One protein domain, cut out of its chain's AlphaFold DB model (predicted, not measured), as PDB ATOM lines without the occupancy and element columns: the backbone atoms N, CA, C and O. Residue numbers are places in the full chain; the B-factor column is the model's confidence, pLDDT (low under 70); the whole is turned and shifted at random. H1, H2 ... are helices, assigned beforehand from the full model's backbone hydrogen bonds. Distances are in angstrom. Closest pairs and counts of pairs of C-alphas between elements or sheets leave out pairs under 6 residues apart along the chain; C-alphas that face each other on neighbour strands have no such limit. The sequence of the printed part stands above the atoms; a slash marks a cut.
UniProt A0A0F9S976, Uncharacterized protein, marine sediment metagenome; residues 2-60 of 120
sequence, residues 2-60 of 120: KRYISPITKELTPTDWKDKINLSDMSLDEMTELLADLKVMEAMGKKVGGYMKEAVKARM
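This is residues 2 to 60 of the 120 residues of an uncharacterized protein of marine sediment metagenome (UniProt A0A0F9S976). One long helix, H3, makes the longest axis, and the short helix H1 packs on it at residues 34 to 38, while the short helix H2 is near H1 but apart from H3. The later part of H3 and the end after it, residues 42 to 60, stick out as a long arm, and the turn at residues 24 to 29 sticks out too. The printed part has 59 residues with three named helices in the order H1, H2, H3 and no named strand; the class is all helix. It is loose, with a radius of gyration of the C-alphas of 15.0 A, and flat in outline, spanning 49 by 26 by 14 A.

H1, residues 7 to 11, touches H3, residues 28 to 57, which meets it with residues 34 to 38 alone; their closest C-alphas, those of Thr 9 and Leu 34, are 7.2 A apart. H2, residues 17 to 20, is close to H1 but not clearly touching: their closest C-alphas, those of Ile 8 and Lys 20, are 7.4 A apart. H2 and H3 are apart. In H3 every O i to N i+4 pair is within hydrogen-bond range; in H1 0 of 1 is, beside 2 of 2 O i to N i+3 pairs, and H2 is too short for an O i to N i+4 pair.

H1 begins at C-alpha 7, (-30.285, -127.395, 54.657), and has 5 residues. H2 has 4 residues and begins at C-alpha 17, (-18.871, -121.312, 53.009). H3 has 30 residues, measures 43.1 A from first to last C-alpha, and ends at C-alpha 57, (-28.492, -104.848, 26.794).

The two C-alphas farthest apart, those of Asp 25 and Met 60, are 48.8 A apart. The link from H1 to H2 is tight, and that from H2 to H3 is short. The printed part has no cut. Its mean pLDDT is 85.0, and residues 2 to 5 are under 70.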
ATOM      1  N   LYS A   2     -39.532-132.897  45.670       49.78
ATOM      2  CA  LYS A   2     -38.179-133.002  46.248       49.78
ATOM      3  C   LYS A   2     -37.713-131.582  46.580       49.78
ATOM      4  O   LYS A   2     -37.798-130.705  45.725       49.78
ATOM      5  N   ARG A   3     -37.308-131.329  47.826       53.66
ATOM      6  CA  ARG A   3     -36.652-130.065  48.177       53.66
ATOM      7  C   ARG A   3     -35.303-130.082  47.459       53.66
ATOM      8  O   ARG A   3     -34.451-130.869  47.829       53.66
ATOM      9  N   TYR A   4     -35.146-129.261  46.426       56.25
ATOM     10  CA  TYR A   4     -33.926-129.156  45.604       56.25
ATOM     11  C   TYR A   4     -32.761-128.446  46.313       56.25
ATOM     12  O   TYR A   4     -31.844-127.962  45.662       56.25
ATOM     13  N   ILE A   5     -32.884-128.240  47.624       66.06
ATOM     14  CA  ILE A   5     -31.973-127.414  48.401       66.06
ATOM     15  C   ILE A   5     -31.853-128.068  49.774       66.06
ATOM     16  O   ILE A   5     -32.773-127.967  50.603       66.06
ATOM     17  N   SER A   6     -30.743-128.768  49.981       70.75
ATOM     18  CA  SER A   6     -30.293-129.256  51.282       70.75
ATOM     19  C   SER A   6     -30.252-128.115  52.308       70.75
ATOM     20  O   SER A   6     -30.083-126.947  51.948       70.75
ATOM     21  N   PRO A   7     -30.405-128.409  53.610       75.81
ATOM     22  CA  PRO A   7     -30.285-127.395  54.657       75.81
ATOM     23  C   PRO A   7     -28.968-126.608  54.584       75.81
ATOM     24  O   PRO A   7     -28.991-125.393  54.736       75.81
ATOM     25  N   ILE A   8     -27.859-127.282  54.250       74.31
ATOM     26  CA  ILE A   8     -26.520-126.685  54.129       74.31
ATOM     27  C   ILE A   8     -26.512-125.585  53.062       74.31
ATOM     28  O   ILE A   8     -26.126-124.452  53.334       74.31
ATOM     29  N   THR A   9     -26.996-125.882  51.854       76.31
ATOM     30  CA  THR A   9     -26.925-124.931  50.733       76.31
ATOM     31  C   THR A   9     -27.824-123.707  50.883       76.31
ATOM     32  O   THR A   9     -27.584-122.700  50.222       76.31
ATOM     33  N   LYS A  10     -28.822-123.739  51.777       78.94
ATOM     34  CA  LYS A  10     -29.647-122.560  52.097       78.94
ATOM     35  C   LYS A  10     -28.886-121.475  52.841       78.94
ATOM     36  O   LYS A  10     -29.278-120.314  52.768       78.94
ATOM     37  N   GLU A  11     -27.859-121.858  53.585       81.44
ATOM     38  CA  GLU A  11     -27.151-120.961  54.493       81.44
ATOM     39  C   GLU A  11     -25.755-120.597  53.989       81.44
ATOM     40  O   GLU A  11     -25.086-119.774  54.611       81.44
ATOM     41  N   LEU A  12     -25.302-121.177  52.874       83.81
ATOM     42  CA  LEU A  12     -24.010-120.845  52.281       83.81
ATOM     43  C   LEU A  12     -23.999-119.410  51.760       83.81
ATOM     44  O   LEU A  12     -24.824-119.023  50.932       83.81
ATOM     45  N   THR A  13     -22.995-118.645  52.179       82.56
ATOM     46  CA  THR A  13     -22.670-117.351  51.583       82.56
ATOM     47  C   THR A  13     -21.266-117.391  50.972       82.56
ATOM     48  O   THR A  13     -20.435-118.216  51.365       82.56
ATOM     49  N   PRO A  14     -20.938-116.480  50.037       81.50
ATOM     50  CA  PRO A  14     -19.587-116.389  49.481       81.50
ATOM     51  C   PRO A  14     -18.482-116.176  50.528       81.50
ATOM     52  O   PRO A  14     -17.324-116.474  50.249       81.50
ATOM     53  N   THR A  15     -18.820-115.663  51.714       85.88
ATOM     54  CA  THR A  15     -17.859-115.281  52.756       85.88
ATOM     55  C   THR A  15     -17.663-116.326  53.851       85.88
ATOM     56  O   THR A  15     -16.609-116.318  54.472       85.88
ATOM     57  N   ASP A  16     -18.629-117.219  54.087       86.38
ATOM     58  CA  ASP A  16     -18.618-118.163  55.224       86.38
ATOM     59  C   ASP A  16     -18.678-119.647  54.813       86.38
ATOM     60  O   ASP A  16     -18.734-120.535  55.662       86.38
ATOM     61  N   TRP A  17     -18.647-119.951  53.510       86.69
ATOM     62  CA  TRP A  17     -18.871-121.312  53.009       86.69
ATOM     63  C   TRP A  17     -17.877-122.357  53.535       86.69
ATOM     64  O   TRP A  17     -18.258-123.510  53.721       86.69
ATOM     65  N   LYS A  18     -16.616-121.972  53.780       85.75
ATOM     66  CA  LYS A  18     -15.584-122.887  54.300       85.75
ATOM     67  C   LYS A  18     -15.860-123.316  55.734       85.75
ATOM     68  O   LYS A  18     -15.569-124.453  56.079       85.75
ATOM     69  N   ASP A  19     -16.442-122.428  56.532       85.56
ATOM     70  CA  ASP A  19     -16.754-122.706  57.933       85.56
ATOM     71  C   ASP A  19     -18.024-123.562  58.058       85.56
ATOM     72  O   ASP A  19     -18.200-124.292  59.030       85.56
ATOM     73  N   LYS A  20     -18.907-123.496  57.052       83.19
ATOM     74  CA  LYS A  20     -20.174-124.244  57.010       83.19
ATOM     75  C   LYS A  20     -20.076-125.618  56.355       83.19
ATOM     76  O   LYS A  20     -20.954-126.448  56.574       83.19
ATOM     77  N   ILE A  21     -19.045-125.866  55.547       87.62
ATOM     78  CA  ILE A  21     -18.823-127.160  54.894       87.62
ATOM     79  C   ILE A  21     -17.658-127.859  55.590       87.62
ATOM     80  O   ILE A  21     -16.498-127.658  55.228       87.62
ATOM     81  N   ASN A  22     -17.968-128.717  56.566       85.81
ATOM     82  CA  ASN A  22     -16.963-129.587  57.163       85.81
ATOM     83  C   ASN A  22     -16.872-130.925  56.416       85.81
ATOM     84  O   ASN A  22     -17.583-131.877  56.728       85.81
ATOM     85  N   LEU A  23     -15.969-131.003  55.439       86.62
ATOM     86  CA  LEU A  23     -15.802-132.199  54.611       86.62
ATOM     87  C   LEU A  23     -15.367-133.443  55.403       86.62
ATOM     88  O   LEU A  23     -15.632-134.548  54.943       86.62
ATOM     89  N   SER A  24     -14.705-133.307  56.560       87.19
ATOM     90  CA  SER A  24     -14.259-134.480  57.333       87.19
ATOM     91  C   SER A  24     -15.405-135.238  57.993       87.19
ATOM     92  O   SER A  24     -15.276-136.435  58.240       87.19
ATOM     93  N   ASP A  25     -16.506-134.542  58.272       88.00
ATOM     94  CA  ASP A  25     -17.625-135.068  59.056       88.00
ATOM     95  C   ASP A  25     -18.789-135.525  58.164       88.00
ATOM     96  O   ASP A  25     -19.776-136.063  58.660       88.00
ATOM     97  N   MET A  26     -18.678-135.317  56.849       88.94
ATOM     98  CA  MET A  26     -19.705-135.676  55.876       88.94
ATOM     99  C   MET A  26     -19.501-137.094  55.346       88.94
ATOM    100  O   MET A  26     -18.396-137.508  54.990       88.94
ATOM    101  N   SER A  27     -20.599-137.825  55.213       92.06
ATOM    102  CA  SER A  27     -20.643-139.062  54.442       92.06
ATOM    103  C   SER A  27     -20.538-138.795  52.936       92.06
ATOM    104  O   SER A  27     -20.779-137.686  52.448       92.06
ATOM    105  N   LEU A  28     -20.212-139.840  52.169       91.25
ATOM    106  CA  LEU A  28     -20.150-139.751  50.709       91.25
ATOM    107  C   LEU A  28     -21.504-139.344  50.104       91.25
ATOM    108  O   LEU A  28     -21.537-138.522  49.191       91.25
ATOM    109  N   ASP A  29     -22.607-139.867  50.641       88.94
ATOM    110  CA  ASP A  29     -23.954-139.530  50.176       88.94
ATOM    111  C   ASP A  29     -24.235-138.034  50.375       88.94
ATOM    112  O   ASP A  29     -24.586-137.345  49.416       88.94
ATOM    113  N   GLU A  30     -23.953-137.488  51.563       86.62
ATOM    114  CA  GLU A  30     -24.115-136.055  51.853       86.62
ATOM    115  C   GLU A  30     -23.249-135.172  50.943       86.62
ATOM    116  O   GLU A  30     -23.707-134.132  50.464       86.62
ATOM    117  N   MET A  31     -22.009-135.586  50.652       88.88
ATOM    118  CA  MET A  31     -21.149-134.871  49.703       88.88
ATOM    119  C   MET A  31     -21.749-134.864  48.294       88.88
ATOM    120  O   MET A  31     -21.755-133.824  47.632       88.88
ATOM    121  N   THR A  32     -22.255-136.006  47.819       88.94
ATOM    122  CA  THR A  32     -22.842-136.110  46.475       88.94
ATOM    123  C   THR A  32     -24.144-135.323  46.336       88.94
ATOM    124  O   THR A  32     -24.350-134.683  45.302       88.94
ATOM    125  N   GLU A  33     -24.984-135.290  47.372       87.31
ATOM    126  CA  GLU A  33     -26.186-134.452  47.404       87.31
ATOM    127  C   GLU A  33     -25.830-132.961  47.376       87.31
ATOM    128  O   GLU A  33     -26.372-132.213  46.558       87.31
ATOM    129  N   LEU A  34     -24.854-132.535  48.187       86.81
ATOM    130  CA  LEU A  34     -24.362-131.156  48.192       86.81
ATOM    131  C   LEU A  34     -23.820-130.742  46.813       86.81
ATOM    132  O   LEU A  34     -24.145-129.669  46.304       86.81
ATOM    133  N   LEU A  35     -23.030-131.605  46.169       88.75
ATOM    134  CA  LEU A  35     -22.527-131.388  44.809       88.75
ATOM    135  C   LEU A  35     -23.664-131.247  43.786       88.75
ATOM    136  O   LEU A  35     -23.604-130.369  42.920       88.75
ATOM    137  N   ALA A  36     -24.699-132.087  43.876       89.31
ATOM    138  CA  ALA A  36     -25.854-132.023  42.988       89.31
ATOM    139  C   ALA A  36     -26.627-130.704  43.155       89.31
ATOM    140  O   ALA A  36     -26.930-130.045  42.155       89.31
ATOM    141  N   ASP A  37     -26.873-130.273  44.394       88.00
ATOM    142  CA  ASP A  37     -27.521-128.993  44.690       88.00
ATOM    143  C   ASP A  37     -26.720-127.817  44.117       88.00
ATOM    144  O   ASP A  37     -27.269-126.971  43.407       88.00
ATOM    145  N   LEU A  38     -25.401-127.790  44.344       88.31
ATOM    146  CA  LEU A  38     -24.518-126.747  43.814       88.31
ATOM    147  C   LEU A  38     -24.543-126.700  42.281       88.31
ATOM    148  O   LEU A  38     -24.533-125.616  41.697       88.31
ATOM    149  N   LYS A  39     -24.640-127.852  41.606       90.88
ATOM    150  CA  LYS A  39     -24.779-127.916  40.141       90.88
ATOM    151  C   LYS A  39     -26.115-127.368  39.653       90.88
ATOM    152  O   LYS A  39     -26.153-126.667  38.638       90.88
ATOM    153  N   VAL A  40     -27.201-127.646  40.367       88.62
ATOM    154  CA  VAL A  40     -28.518-127.068  40.064       88.62
ATOM    155  C   VAL A  40     -28.493-125.551  40.261       88.62
ATOM    156  O   VAL A  40     -28.973-124.819  39.391       88.62
ATOM    157  N   MET A  41     -27.878-125.067  41.342       86.38
ATOM    158  CA  MET A  41     -27.705-123.634  41.600       86.38
ATOM    159  C   MET A  41     -26.836-122.957  40.542       86.38
ATOM    160  O   MET A  41     -27.206-121.894  40.051       86.38
ATOM    161  N   GLU A  42     -25.733-123.582  40.123       90.62
ATOM    162  CA  GLU A  42     -24.880-123.095  39.033       90.62
ATOM    163  C   GLU A  42     -25.690-122.943  37.734       90.62
ATOM    164  O   GLU A  42     -25.643-121.902  37.070       90.62
ATOM    165  N   ALA A  43     -26.480-123.959  37.377       90.25
ATOM    166  CA  ALA A  43     -27.327-123.930  36.189       90.25
ATOM    167  C   ALA A  43     -28.413-122.845  36.275       90.25
ATOM    168  O   ALA A  43     -28.675-122.148  35.290       90.25
ATOM    169  N   MET A  44     -29.029-122.672  37.446       90.06
ATOM    170  CA  MET A  44     -30.005-121.610  37.687       90.06
ATOM    171  C   MET A  44     -29.356-120.225  37.597       90.06
ATOM    172  O   MET A  44     -29.873-119.359  36.893       90.06
ATOM    173  N   GLY A  45     -28.194-120.040  38.224       90.69
ATOM    174  CA  GLY A  45     -27.412-118.808  38.174       90.69
ATOM    175  C   GLY A  45     -27.032-118.418  36.748       90.69
ATOM    176  O   GLY A  45     -27.181-117.258  36.377       90.69
ATOM    177  N   LYS A  46     -26.651-119.384  35.899       91.56
ATOM    178  CA  LYS A  46     -26.399-119.142  34.465       91.56
ATOM    179  C   LYS A  46     -27.646-118.653  33.728       91.56
ATOM    180  O   LYS A  46     -27.553-117.703  32.953       91.56
ATOM    181  N   LYS A  47     -28.812-119.261  33.975       92.25
ATOM    182  CA  LYS A  47     -30.083-118.856  33.344       92.25
ATOM    183  C   LYS A  47     -30.509-117.454  33.774       92.25
ATOM    184  O   LYS A  47     -30.794-116.618  32.922       92.25
ATOM    185  N   VAL A  48     -30.517-117.191  35.082       92.75
ATOM    186  CA  VAL A  48     -30.871-115.875  35.636       92.75
ATOM    187  C   VAL A  48     -29.870-114.818  35.176       92.75
ATOM    188  O   VAL A  48     -30.274-113.757  34.714       92.75
ATOM    189  N   GLY A  49     -28.573-115.122  35.224       91.50
ATOM    190  CA  GLY A  49     -27.522-114.239  34.725       91.50
ATOM    191  C   GLY A  49     -27.694-113.907  33.244       91.50
ATOM    192  O   GLY A  49     -27.596-112.743  32.874       91.50
ATOM    193  N   GLY A  50     -28.015-114.896  32.403       89.12
ATOM    194  CA  GLY A  50     -28.344-114.676  30.992       89.12
ATOM    195  C   GLY A  50     -29.539-113.740  30.807       89.12
ATOM    196  O   GLY A  50     -29.432-112.751  30.091       89.12
ATOM    197  N   TYR A  51     -30.640-113.983  31.524       91.88
ATOM    198  CA  TYR A  51     -31.818-113.109  31.495       91.88
ATOM    199  C   TYR A  51     -31.492-111.662  31.899       91.88
ATOM    200  O   TYR A  51     -31.926-110.713  31.246       91.88
ATOM    201  N   MET A  52     -30.677-111.479  32.941       91.19
ATOM    202  CA  MET A  52     -30.241-110.153  33.382       91.19
ATOM    203  C   MET A  52     -29.346-109.460  32.348       91.19
ATOM    204  O   MET A  52     -29.472-108.253  32.167       91.19
ATOM    205  N   LYS A  53     -28.478-110.190  31.635       88.00
ATOM    206  CA  LYS A  53     -27.660-109.617  30.551       88.00
ATOM    207  C   LYS A  53     -28.520-109.081  29.411       88.00
ATOM    208  O   LYS A  53     -28.289-107.958  28.976       88.00
ATOM    209  N   GLU A  54     -29.538-109.825  28.986       88.50
ATOM    210  CA  GLU A  54     -30.494-109.341  27.978       88.50
ATOM    211  C   GLU A  54     -31.223-108.083  28.464       88.50
ATOM    212  O   GLU A  54     -31.359-107.101  27.733       88.50
ATOM    213  N   ALA A  55     -31.627-108.065  29.738       91.44
ATOM    214  CA  ALA A  55     -32.260-106.903  30.349       91.44
ATOM    215  C   ALA A  55     -31.336-105.672  30.414       91.44
ATOM    216  O   ALA A  55     -31.832-104.555  30.256       91.44
ATOM    217  N   VAL A  56     -30.032-105.866  30.650       89.94
ATOM    218  CA  VAL A  56     -29.015-104.803  30.615       89.94
ATOM    219  C   VAL A  56     -28.828-104.305  29.186       89.94
ATOM    220  O   VAL A  56     -28.922-103.105  28.962       89.94
ATOM    221  N   LYS A  57     -28.648-105.206  28.212       86.81
ATOM    222  CA  LYS A  57     -28.492-104.848  26.794       86.81
ATOM    223  C   LYS A  57     -29.672-104.013  26.288       86.81
ATOM    224  O   LYS A  57     -29.460-102.990  25.657       86.81
ATOM    225  N   ALA A  58     -30.902-104.396  26.631       89.06
ATOM    226  CA  ALA A  58     -32.113-103.666  26.249       89.06
ATOM    227  C   ALA A  58     -32.276-102.290  26.928       89.06
ATOM    228  O   ALA A  58     -33.155-101.523  26.550       89.06
ATOM    229  N   ARG A  59     -31.484-101.999  27.968       90.50
ATOM    230  CA  ARG A  59     -31.510-100.737  28.727       90.50
ATOM    231  C   ARG A  59     -30.249 -99.897  28.534       90.50
ATOM    232  O   ARG A  59     -30.163 -98.827  29.134       90.50
ATOM    233  N   MET A  60     -29.286-100.375  27.745       88.25
ATOM    234  CA  MET A  60     -28.141 -99.567  27.336       88.25
ATOM    235  C   MET A  60     -28.660 -98.311  26.626       88.25
ATOM    236  O   MET A  60     -29.581 -98.430  25.810       88.25
TER     237      MET A  60